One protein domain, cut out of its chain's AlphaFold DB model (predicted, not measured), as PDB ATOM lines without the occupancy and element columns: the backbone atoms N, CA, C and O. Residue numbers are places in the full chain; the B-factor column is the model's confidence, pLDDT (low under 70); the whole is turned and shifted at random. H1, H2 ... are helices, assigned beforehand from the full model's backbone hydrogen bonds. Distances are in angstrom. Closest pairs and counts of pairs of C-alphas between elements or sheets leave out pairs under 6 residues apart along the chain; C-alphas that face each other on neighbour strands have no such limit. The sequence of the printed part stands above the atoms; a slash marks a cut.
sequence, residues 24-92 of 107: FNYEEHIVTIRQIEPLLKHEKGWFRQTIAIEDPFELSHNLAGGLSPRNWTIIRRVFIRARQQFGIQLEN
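What this domain is: This is residues 24 to 92 of the 107 residues of the protein "Hypothetical protein" of Adineta steineri (UniProt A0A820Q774). Little regular structure is here: a head of loops with the short helix H1, from which residues 76 to 92, mostly the long helix H2, stick out as an arm. The 69 printed residues hold two named helices, H1 then H2, and no named strand; the class is all helix, with 27 residues in named elements. The whole is loose, radius of gyration of the C-alphas 14.2 A, spanning 43 by 29 by 20 A.

How they stand to each other: From Phe 24, look for residues 29 to 30, paired antiparallel with residues 39 to 40. H1, residues 41 to 44, is apart from H2, residues 69 to 91. In H2, 15 of 19 O i to N i+4 pairs are within hydrogen-bond range; H1 is too short for any.

Where its parts are: Find C-alpha 41 at (14.761, -28.220, 46.992), where H1 begins. From C-alpha 69 at (5.156, -14.756, 50.021), H2 runs 32.6 A to C-alpha 91.

The domain as a whole: The link from H1 to H2 is long, 24 residues. The printed part has no cut. Residues 88 to 92 have pLDDT under 70.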
ATOM      1  N   PHE A  24       1.155 -31.148  43.254       97.50
ATOM      2  CA  PHE A  24       2.545 -30.709  43.299       97.50
ATOM      3  C   PHE A  24       2.965 -30.358  44.732       97.50
ATOM      4  O   PHE A  24       2.383 -29.475  45.373       97.50
ATOM      5  N   ASN A  25       4.009 -31.025  45.228       97.19
ATOM      6  CA  ASN A  25       4.567 -30.761  46.549       97.19
ATOM      7  C   ASN A  25       5.446 -29.503  46.521       97.19
ATOM      8  O   ASN A  25       6.656 -29.570  46.311       97.19
ATOM      9  N   TYR A  26       4.829 -28.346  46.756       96.69
ATOM     10  CA  TYR A  26       5.536 -27.068  46.801       96.69
ATOM     11  C   TYR A  26       6.572 -26.967  47.908       96.69
ATOM     12  O   TYR A  26       7.428 -26.107  47.781       96.69
ATOM     13  N   GLU A  27       6.511 -27.766  48.971       95.81
ATOM     14  CA  GLU A  27       7.478 -27.675  50.068       95.81
ATOM     15  C   GLU A  27       8.799 -28.346  49.692       95.81
ATOM     16  O   GLU A  27       9.867 -27.809  49.986       95.81
ATOM     17  N   GLU A  28       8.735 -29.460  48.963       97.44
ATOM     18  CA  GLU A  28       9.904 -30.298  48.693       97.44
ATOM     19  C   GLU A  28      10.401 -30.225  47.251       97.44
ATOM     20  O   GLU A  28      11.605 -30.338  47.035       97.44
ATOM     21  N   HIS A  29       9.524 -30.026  46.264       98.31
ATOM     22  CA  HIS A  29       9.876 -30.176  44.851       98.31
ATOM     23  C   HIS A  29      10.212 -28.849  44.156       98.31
ATOM     24  O   HIS A  29       9.744 -27.764  44.522       98.31
ATOM     25  N   ILE A  30      11.018 -28.966  43.102       98.44
ATOM     26  CA  ILE A  30      11.362 -27.918  42.141       98.44
ATOM     27  C   ILE A  30      10.676 -28.236  40.810       98.44
ATOM     28  O   ILE A  30      10.724 -29.369  40.332       98.44
ATOM     29  N   VAL A  31      10.070 -27.227  40.181       98.44
ATOM     30  CA  VAL A  31       9.600 -27.345  38.795       98.44
ATOM     31  C   VAL A  31      10.822 -27.327  37.876       98.44
ATOM     32  O   VAL A  31      11.543 -26.331  37.825       98.44
ATOM     33  N   THR A  32      11.057 -28.419  37.154       98.12
ATOM     34  CA  THR A  32      12.118 -28.540  36.144       98.12
ATOM     35  C   THR A  32      11.601 -29.324  34.943       98.12
ATOM     36  O   THR A  32      10.676 -30.125  35.059       98.12
ATOM     37  N   ILE A  33      12.197 -29.079  33.780       98.12
ATOM     38  CA  ILE A  33      11.911 -29.801  32.531       98.12
ATOM     39  C   ILE A  33      13.095 -30.656  32.061       98.12
ATOM     40  O   ILE A  33      13.024 -31.278  31.004       98.12
ATOM     41  N   ARG A  34      14.206 -30.672  32.812       97.62
ATOM     42  CA  ARG A  34      15.439 -31.377  32.421       97.62
ATOM     43  C   ARG A  34      15.408 -32.872  32.729       97.62
ATOM     44  O   ARG A  34      16.198 -33.625  32.167       97.62
ATOM     45  N   GLN A  35      14.530 -33.290  33.633       96.19
ATOM     46  CA  GLN A  35      14.408 -34.666  34.098       96.19
ATOM     47  C   GLN A  35      12.948 -35.011  34.388       96.19
ATOM     48  O   GLN A  35      12.125 -34.124  34.602       96.19
ATOM     49  N   ILE A  36      12.646 -36.309  34.366       94.75
ATOM     50  CA  ILE A  36      11.314 -36.838  34.687       94.75
ATOM     51  C   ILE A  36      11.147 -37.020  36.197       94.75
ATOM     52  O   ILE A  36      10.087 -36.711  36.734       94.75
ATOM     53  N   GLU A  37      12.194 -37.495  36.875       96.62
ATOM     54  CA  GLU A  37      12.173 -37.693  38.324       96.62
ATOM     55  C   GLU A  37      12.095 -36.352  39.069       96.62
ATOM     56  O   GLU A  37      12.733 -35.381  38.640       96.62
ATOM     57  N   PRO A  38      11.363 -36.271  40.195       97.00
ATOM     58  CA  PRO A  38      11.290 -35.050  40.989       97.00
ATOM     59  C   PRO A  38      12.675 -34.556  41.423       97.00
ATOM     60  O   PRO A  38      13.481 -35.319  41.944       97.00
ATOM     61  N   LEU A  39      12.933 -33.262  41.225       97.88
ATOM     62  CA  LEU A  39      14.106 -32.575  41.763       97.88
ATOM     63  C   LEU A  39      13.734 -31.921  43.095       97.88
ATOM     64  O   LEU A  39      12.731 -31.201  43.170       97.88
ATOM     65  N   LEU A  40      14.529 -32.141  44.137       97.88
ATOM     66  CA  LEU A  40      14.208 -31.717  45.495       97.88
ATOM     67  C   LEU A  40      14.911 -30.402  45.848       97.88
ATOM     68  O   LEU A  40      16.074 -30.157  45.524       97.88
ATOM     69  N   LYS A  41      14.223 -29.526  46.582       98.00
ATOM     70  CA  LYS A  41      14.761 -28.220  46.992       98.00
ATOM     71  C   LYS A  41      16.004 -28.315  47.854       98.00
ATOM     72  O   LYS A  41      16.835 -27.408  47.804       98.00
ATOM     73  N   HIS A  42      16.126 -29.367  48.658       96.38
ATOM     74  CA  HIS A  42      17.297 -29.552  49.506       96.38
ATOM     75  C   HIS A  42      18.565 -29.772  48.671       96.38
ATOM     76  O   HIS A  42      19.616 -29.259  49.045       96.38
ATOM     77  N   GLU A  43      18.457 -30.419  47.505       95.88
ATOM     78  CA  GLU A  43      19.580 -30.656  46.587       95.88
ATOM     79  C   GLU A  43      20.135 -29.349  46.001       95.88
ATOM     80  O   GLU A  43      21.307 -29.267  45.643       95.88
ATOM     81  N   LYS A  44      19.302 -28.303  45.933       96.44
ATOM     82  CA  LYS A  44      19.659 -26.974  45.406       96.44
ATOM     83  C   LYS A  44      19.783 -25.889  46.477       96.44
ATOM     84  O   LYS A  44      20.055 -24.736  46.153       96.44
ATOM     85  N   GLY A  45      19.549 -26.213  47.750       96.31
ATOM     86  CA  GLY A  45      19.527 -25.222  48.832       96.31
ATOM     87  C   GLY A  45      18.367 -24.214  48.744       96.31
ATOM     88  O   GLY A  45      18.449 -23.125  49.309       96.31
ATOM     89  N   TRP A  46      17.270 -24.548  48.059       96.94
ATOM     90  CA  TRP A  46      16.128 -23.646  47.825       96.94
ATOM     91  C   TRP A  46      14.972 -23.822  48.823       96.94
ATOM     92  O   TRP A  46      13.857 -23.367  48.576       96.94
ATOM     93  N   PHE A  47      15.230 -24.437  49.978       92.38
ATOM     94  CA  PHE A  47      14.238 -24.805  51.002       92.38
ATOM     95  C   PHE A  47      13.402 -23.638  51.560       92.38
ATOM     96  O   PHE A  47      12.327 -23.864  52.097       92.38
ATOM     97  N   ARG A  48      13.859 -22.384  51.433       91.00
ATOM     98  CA  ARG A  48      13.110 -21.198  51.898       91.00
ATOM     99  C   ARG A  48      12.133 -20.628  50.871       91.00
ATOM    100  O   ARG A  48      11.384 -19.709  51.195       91.00
ATOM    101  N   GLN A  49      12.175 -21.107  49.631       92.25
ATOM    102  CA  GLN A  49      11.364 -20.551  48.556       92.25
ATOM    103  C   GLN A  49       9.955 -21.126  48.598       92.25
ATOM    104  O   GLN A  49       9.791 -22.327  48.751       92.25
ATOM    105  N   THR A  50       8.931 -20.289  48.433       93.94
ATOM    106  CA  THR A  50       7.526 -20.747  48.448       93.94
ATOM    107  C   THR A  50       7.168 -21.603  47.230       93.94
ATOM    108  O   THR A  50       6.369 -22.529  47.319       93.94
ATOM    109  N   ILE A  51       7.817 -21.323  46.105       97.31
ATOM    110  CA  ILE A  51       7.864 -22.136  44.893       97.31
ATOM    111  C   ILE A  51       9.275 -21.994  44.311       97.31
ATOM    112  O   ILE A  51       9.907 -20.944  44.448       97.31
ATOM    113  N   ALA A  52       9.782 -23.049  43.684       98.06
ATOM    114  CA  ALA A  52      11.059 -23.025  42.990       98.06
ATOM    115  C   ALA A  52      10.893 -23.544  41.562       98.06
ATOM    116  O   ALA A  52      10.241 -24.567  41.345       98.06
ATOM    117  N   ILE A  53      11.472 -22.823  40.606       98.50
ATOM    118  CA  ILE A  53      11.418 -23.133  39.178       98.50
ATOM    119  C   ILE A  53      12.849 -23.038  38.650       98.50
ATOM    120  O   ILE A  53      13.423 -21.951  38.638       98.50
ATOM    121  N   GLU A  54      13.431 -24.171  38.269       98.62
ATOM    122  CA  GLU A  54      14.785 -24.236  37.714       98.62
ATOM    123  C   GLU A  54      14.793 -23.682  36.283       98.62
ATOM    124  O   GLU A  54      13.989 -24.099  35.445       98.62
ATOM    125  N   ASP A  55      15.721 -22.770  35.989       98.38
ATOM    126  CA  ASP A  55      16.060 -22.441  34.605       98.38
ATOM    127  C   ASP A  55      16.814 -23.627  33.958       98.38
ATOM    128  O   ASP A  55      17.793 -24.119  34.528       98.38
ATOM    129  N   PRO A  56      16.394 -24.120  32.776       97.94
ATOM    130  CA  PRO A  56      16.990 -25.312  32.175       97.94
ATOM    131  C   PRO A  56      18.434 -25.118  31.678       97.94
ATOM    132  O   PRO A  56      19.125 -26.117  31.453       97.94
ATOM    133  N   PHE A  57      18.886 -23.875  31.505       97.81
ATOM    134  CA  PHE A  57      20.220 -23.523  31.015       97.81
ATOM    135  C   PHE A  57      21.108 -22.966  32.131       97.81
ATOM    136  O   PHE A  57      22.289 -23.308  32.200       97.81
ATOM    137  N   GLU A  58      20.544 -22.168  33.037       97.94
ATOM    138  CA  GLU A  58      21.244 -21.625  34.202       97.94
ATOM    139  C   GLU A  58      20.786 -22.325  35.493       97.94
ATOM    140  O   GLU A  58      19.935 -21.846  36.230       97.94
ATOM    141  N   LEU A  59      21.382 -23.477  35.811       97.12
ATOM    142  CA  LEU A  59      20.882 -24.383  36.866       97.12
ATOM    143  C   LEU A  59      20.937 -23.834  38.305       97.12
ATOM    144  O   LEU A  59      20.405 -24.462  39.228       97.12
ATOM    145  N   SER A  60      21.636 -22.720  38.512       96.81
ATOM    146  CA  SER A  60      21.676 -21.962  39.768       96.81
ATOM    147  C   SER A  60      20.577 -20.901  39.858       96.81
ATOM    148  O   SER A  60      20.351 -20.352  40.937       96.81
ATOM    149  N   HIS A  61      19.891 -20.612  38.754       97.94
ATOM    150  CA  HIS A  61      18.855 -19.599  38.671       97.94
ATOM    151  C   HIS A  61      17.482 -20.206  38.976       97.94
ATOM    152  O   HIS A  61      16.986 -21.100  38.290       97.94
ATOM    153  N   ASN A  62      16.858 -19.690  40.035       98.00
ATOM    154  CA  ASN A  62      15.458 -19.943  40.335       98.00
ATOM    155  C   ASN A  62      14.608 -18.820  39.729       98.00
ATOM    156  O   ASN A  62      14.613 -17.704  40.256       98.00
ATOM    157  N   LEU A  63      13.821 -19.125  38.695       98.25
ATOM    158  CA  LEU A  63      12.952 -18.159  38.005       98.25
ATOM    159  C   LEU A  63      11.870 -17.565  38.924       98.25
ATOM    160  O   LEU A  63      11.346 -16.483  38.666       98.25
ATOM    161  N   ALA A  64      11.551 -18.246  40.025       97.38
ATOM    162  CA  ALA A  64      10.640 -17.759  41.055       97.38
ATOM    163  C   ALA A  64      11.343 -17.036  42.221       97.38
ATOM    164  O   ALA A  64      10.677 -16.626  43.172       97.38
ATOM    165  N   GLY A  65      12.668 -16.852  42.174       95.38
ATOM    166  CA  GLY A  65      13.467 -16.336  43.294       95.38
ATOM    167  C   GLY A  65      13.096 -14.921  43.757       95.38
ATOM    168  O   GLY A  65      13.354 -14.571  44.906       95.38
ATOM    169  N   GLY A  66      12.459 -14.122  42.895       94.25
ATOM    170  CA  GLY A  66      11.966 -12.779  43.219       94.25
ATOM    171  C   GLY A  66      10.555 -12.726  43.821       94.25
ATOM    172  O   GLY A  66      10.052 -11.637  44.109       94.25
ATOM    173  N   LEU A  67       9.867 -13.862  43.990       95.31
ATOM    174  CA  LEU A  67       8.500 -13.869  44.511       95.31
ATOM    175  C   LEU A  67       8.475 -13.671  46.028       95.31
ATOM    176  O   LEU A  67       8.956 -14.495  46.802       95.31
ATOM    177  N   SER A  68       7.803 -12.607  46.469       95.06
ATOM    178  CA  SER A  68       7.435 -12.472  47.877       95.06
ATOM    179  C   SER A  68       6.350 -13.496  48.264       95.06
ATOM    180  O   SER A  68       5.526 -13.867  47.417       95.06
ATOM    181  N   PRO A  69       6.240 -13.884  49.550       93.12
ATOM    182  CA  PRO A  69       5.156 -14.756  50.021       93.12
ATOM    183  C   PRO A  69       3.749 -14.215  49.706       93.12
ATOM    184  O   PRO A  69       2.815 -14.973  49.426       93.12
ATOM    185  N   ARG A  70       3.589 -12.883  49.695       94.81
ATOM    186  CA  ARG A  70       2.337 -12.220  49.309       94.81
ATOM    187  C   ARG A  70       2.013 -12.443  47.832       94.81
ATOM    188  O   ARG A  70       0.881 -12.806  47.517       94.81
ATOM    189  N   ASN A  71       2.987 -12.250  46.942       95.62
ATOM    190  CA  ASN A  71       2.802 -12.469  45.505       95.62
ATOM    191  C   ASN A  71       2.479 -13.938  45.225       95.62
ATOM    192  O   ASN A  71       1.539 -14.227  44.486       95.62
ATOM    193  N   TRP A  72       3.177 -14.857  45.898       96.12
ATOM    194  CA  TRP A  72       2.878 -16.283  45.811       96.12
ATOM    195  C   TRP A  72       1.438 -16.605  46.224       96.12
ATOM    196  O   TRP A  72       0.726 -17.303  45.505       96.12
ATOM    197  N   THR A  73       0.962 -16.036  47.332       96.12
ATOM    198  CA  THR A  73      -0.423 -16.230  47.791       96.12
ATOM    199  C   THR A  73      -1.441 -15.783  46.740       96.12
ATOM    200  O   THR A  73      -2.470 -16.434  46.553       96.12
ATOM    201  N   ILE A  74      -1.172 -14.679  46.037       97.81
ATOM    202  CA  ILE A  74      -2.044 -14.180  44.968       97.81
ATOM    203  C   ILE A  74      -2.054 -15.157  43.789       97.81
ATOM    204  O   ILE A  74      -3.134 -15.563  43.363       97.81
ATOM    205  N   ILE A  75      -0.879 -15.581  43.315       97.38
ATOM    206  CA  ILE A  75      -0.745 -16.549  42.215       97.38
ATOM    207  C   ILE A  75      -1.485 -17.845  42.562       97.38
ATOM    208  O   ILE A  75      -2.347 -18.294  41.804       97.38
ATOM    209  N   ARG A  76      -1.244 -18.393  43.757       96.94
ATOM    210  CA  ARG A  76      -1.892 -19.626  44.215       96.94
ATOM    211  C   ARG A  76      -3.415 -19.490  44.275       96.94
ATOM    212  O   ARG A  76      -4.125 -20.398  43.852       96.94
ATOM    213  N   ARG A  77      -3.943 -18.347  44.730       97.38
ATOM    214  CA  ARG A  77      -5.396 -18.076  44.722       97.38
ATOM    215  C   ARG A  77      -5.978 -18.024  43.311       97.38
ATOM    216  O   ARG A  77      -7.108 -18.464  43.126       97.38
ATOM    217  N   VAL A  78      -5.248 -17.485  42.335       98.06
ATOM    218  CA  VAL A  78      -5.697 -17.464  40.932       98.06
ATOM    219  C   VAL A  78      -5.799 -18.885  40.381       98.06
ATOM    220  O   VAL A  78      -6.832 -19.225  39.810       98.06
ATOM    221  N   PHE A  79      -4.802 -19.738  40.634       97.38
ATOM    222  CA  PHE A  79      -4.842 -21.152  40.238       97.38
ATOM    223  C   PHE A  79      -6.022 -21.896  40.874       97.38
ATOM    224  O   PHE A  79      -6.761 -22.580  40.171       97.38
ATOM    225  N   ILE A  80      -6.257 -21.704  42.178       96.50
ATOM    226  CA  ILE A  80      -7.393 -22.319  42.888       96.50
ATOM    227  C   ILE A  80      -8.730 -21.885  42.272       96.50
ATOM    228  O   ILE A  80      -9.589 -22.725  42.011       96.50
ATOM    229  N   ARG A  81      -8.909 -20.589  41.992       96.44
ATOM    230  CA  ARG A  81     -10.145 -20.090  41.367       96.44
ATOM    231  C   ARG A  81     -10.331 -20.618  39.952       96.44
ATOM    232  O   ARG A  81     -11.440 -21.000  39.599       96.44
ATOM    233  N   ALA A  82      -9.263 -20.679  39.160       96.25
ATOM    234  CA  ALA A  82      -9.317 -21.271  37.829       96.25
ATOM    235  C   ALA A  82      -9.718 -22.753  37.908       96.25
ATOM    236  O   ALA A  82     -10.616 -23.183  37.189       96.25
ATOM    237  N   ARG A  83      -9.129 -23.520  38.834       94.81
ATOM    238  CA  ARG A  83      -9.481 -24.928  39.070       94.81
ATOM    239  C   ARG A  83     -10.950 -25.110  39.461       94.81
ATOM    240  O   ARG A  83     -11.577 -26.060  38.995       94.81
ATOM    241  N   GLN A  84     -11.496 -24.215  40.283       92.00
ATOM    242  CA  GLN A  84     -12.918 -24.216  40.645       92.00
ATOM    243  C   GLN A  84     -13.804 -23.883  39.440       92.00
ATOM    244  O   GLN A  84     -14.762 -24.598  39.171       92.00
ATOM    245  N   GLN A  85     -13.457 -22.843  38.682       93.25
ATOM    246  CA  GLN A  85     -14.242 -22.388  37.536       93.25
ATOM    247  C   GLN A  85     -14.285 -23.425  36.405       93.25
ATOM    248  O   GLN A  85     -15.356 -23.721  35.884       93.25
ATOM    249  N   PHE A  86     -13.130 -23.973  36.020       91.25
ATOM    250  CA  PHE A  86     -13.021 -24.889  34.882       91.25
ATOM    251  C   PHE A  86     -13.269 -26.353  35.263       91.25
ATOM    252  O   PHE A  86     -13.688 -27.142  34.423       91.25
ATOM    253  N   GLY A  87     -13.032 -26.733  36.522       81.94
ATOM    254  CA  GLY A  87     -13.169 -28.119  36.968       81.94
ATOM    255  C   GLY A  87     -14.611 -28.604  37.117       81.94
ATOM    256  O   GLY A  87     -14.888 -29.762  36.828       81.94
ATOM    257  N   ILE A  88     -15.536 -27.722  37.511       67.44
ATOM    258  CA  ILE A  88     -16.957 -28.075  37.705       67.44
ATOM    259  C   ILE A  88     -17.645 -28.395  36.370       67.44
ATOM    260  O   ILE A  88     -18.557 -29.221  36.320       67.44
ATOM    261  N   GLN A  89     -17.212 -27.759  35.276       56.66
ATOM    262  CA  GLN A  89     -17.843 -27.949  33.972       56.66
ATOM    263  C   GLN A  89     -17.600 -29.344  33.387       56.66
ATOM    264  O   GLN A  89     -18.477 -29.822  32.687       56.66
ATOM    265  N   LEU A  90     -16.492 -30.034  33.682       51.78
ATOM    266  CA  LEU A  90     -16.224 -31.348  33.076       51.78
ATOM    267  C   LEU A  90     -16.707 -32.555  33.888       51.78
ATOM    268  O   LEU A  90     -16.927 -33.602  33.291       51.78
ATOM    269  N   GLU A  91     -16.918 -32.443  35.203       53.41
ATOM    270  CA  GLU A  91     -17.471 -33.565  35.988       53.41
ATOM    271  C   GLU A  91     -18.938 -33.866  35.624       53.41
ATOM    272  O   GLU A  91     -19.394 -34.995  35.779       53.41
ATOM    273  N   ASN A  92     -19.658 -32.878  35.075       51.38
ATOM    274  CA  ASN A  92     -21.055 -33.005  34.645       51.38
ATOM    275  C   ASN A  92     -21.236 -33.152  33.123       51.38
ATOM    276  O   ASN A  92     -22.368 -33.284  32.658       51.38
TER     277      ASN A  92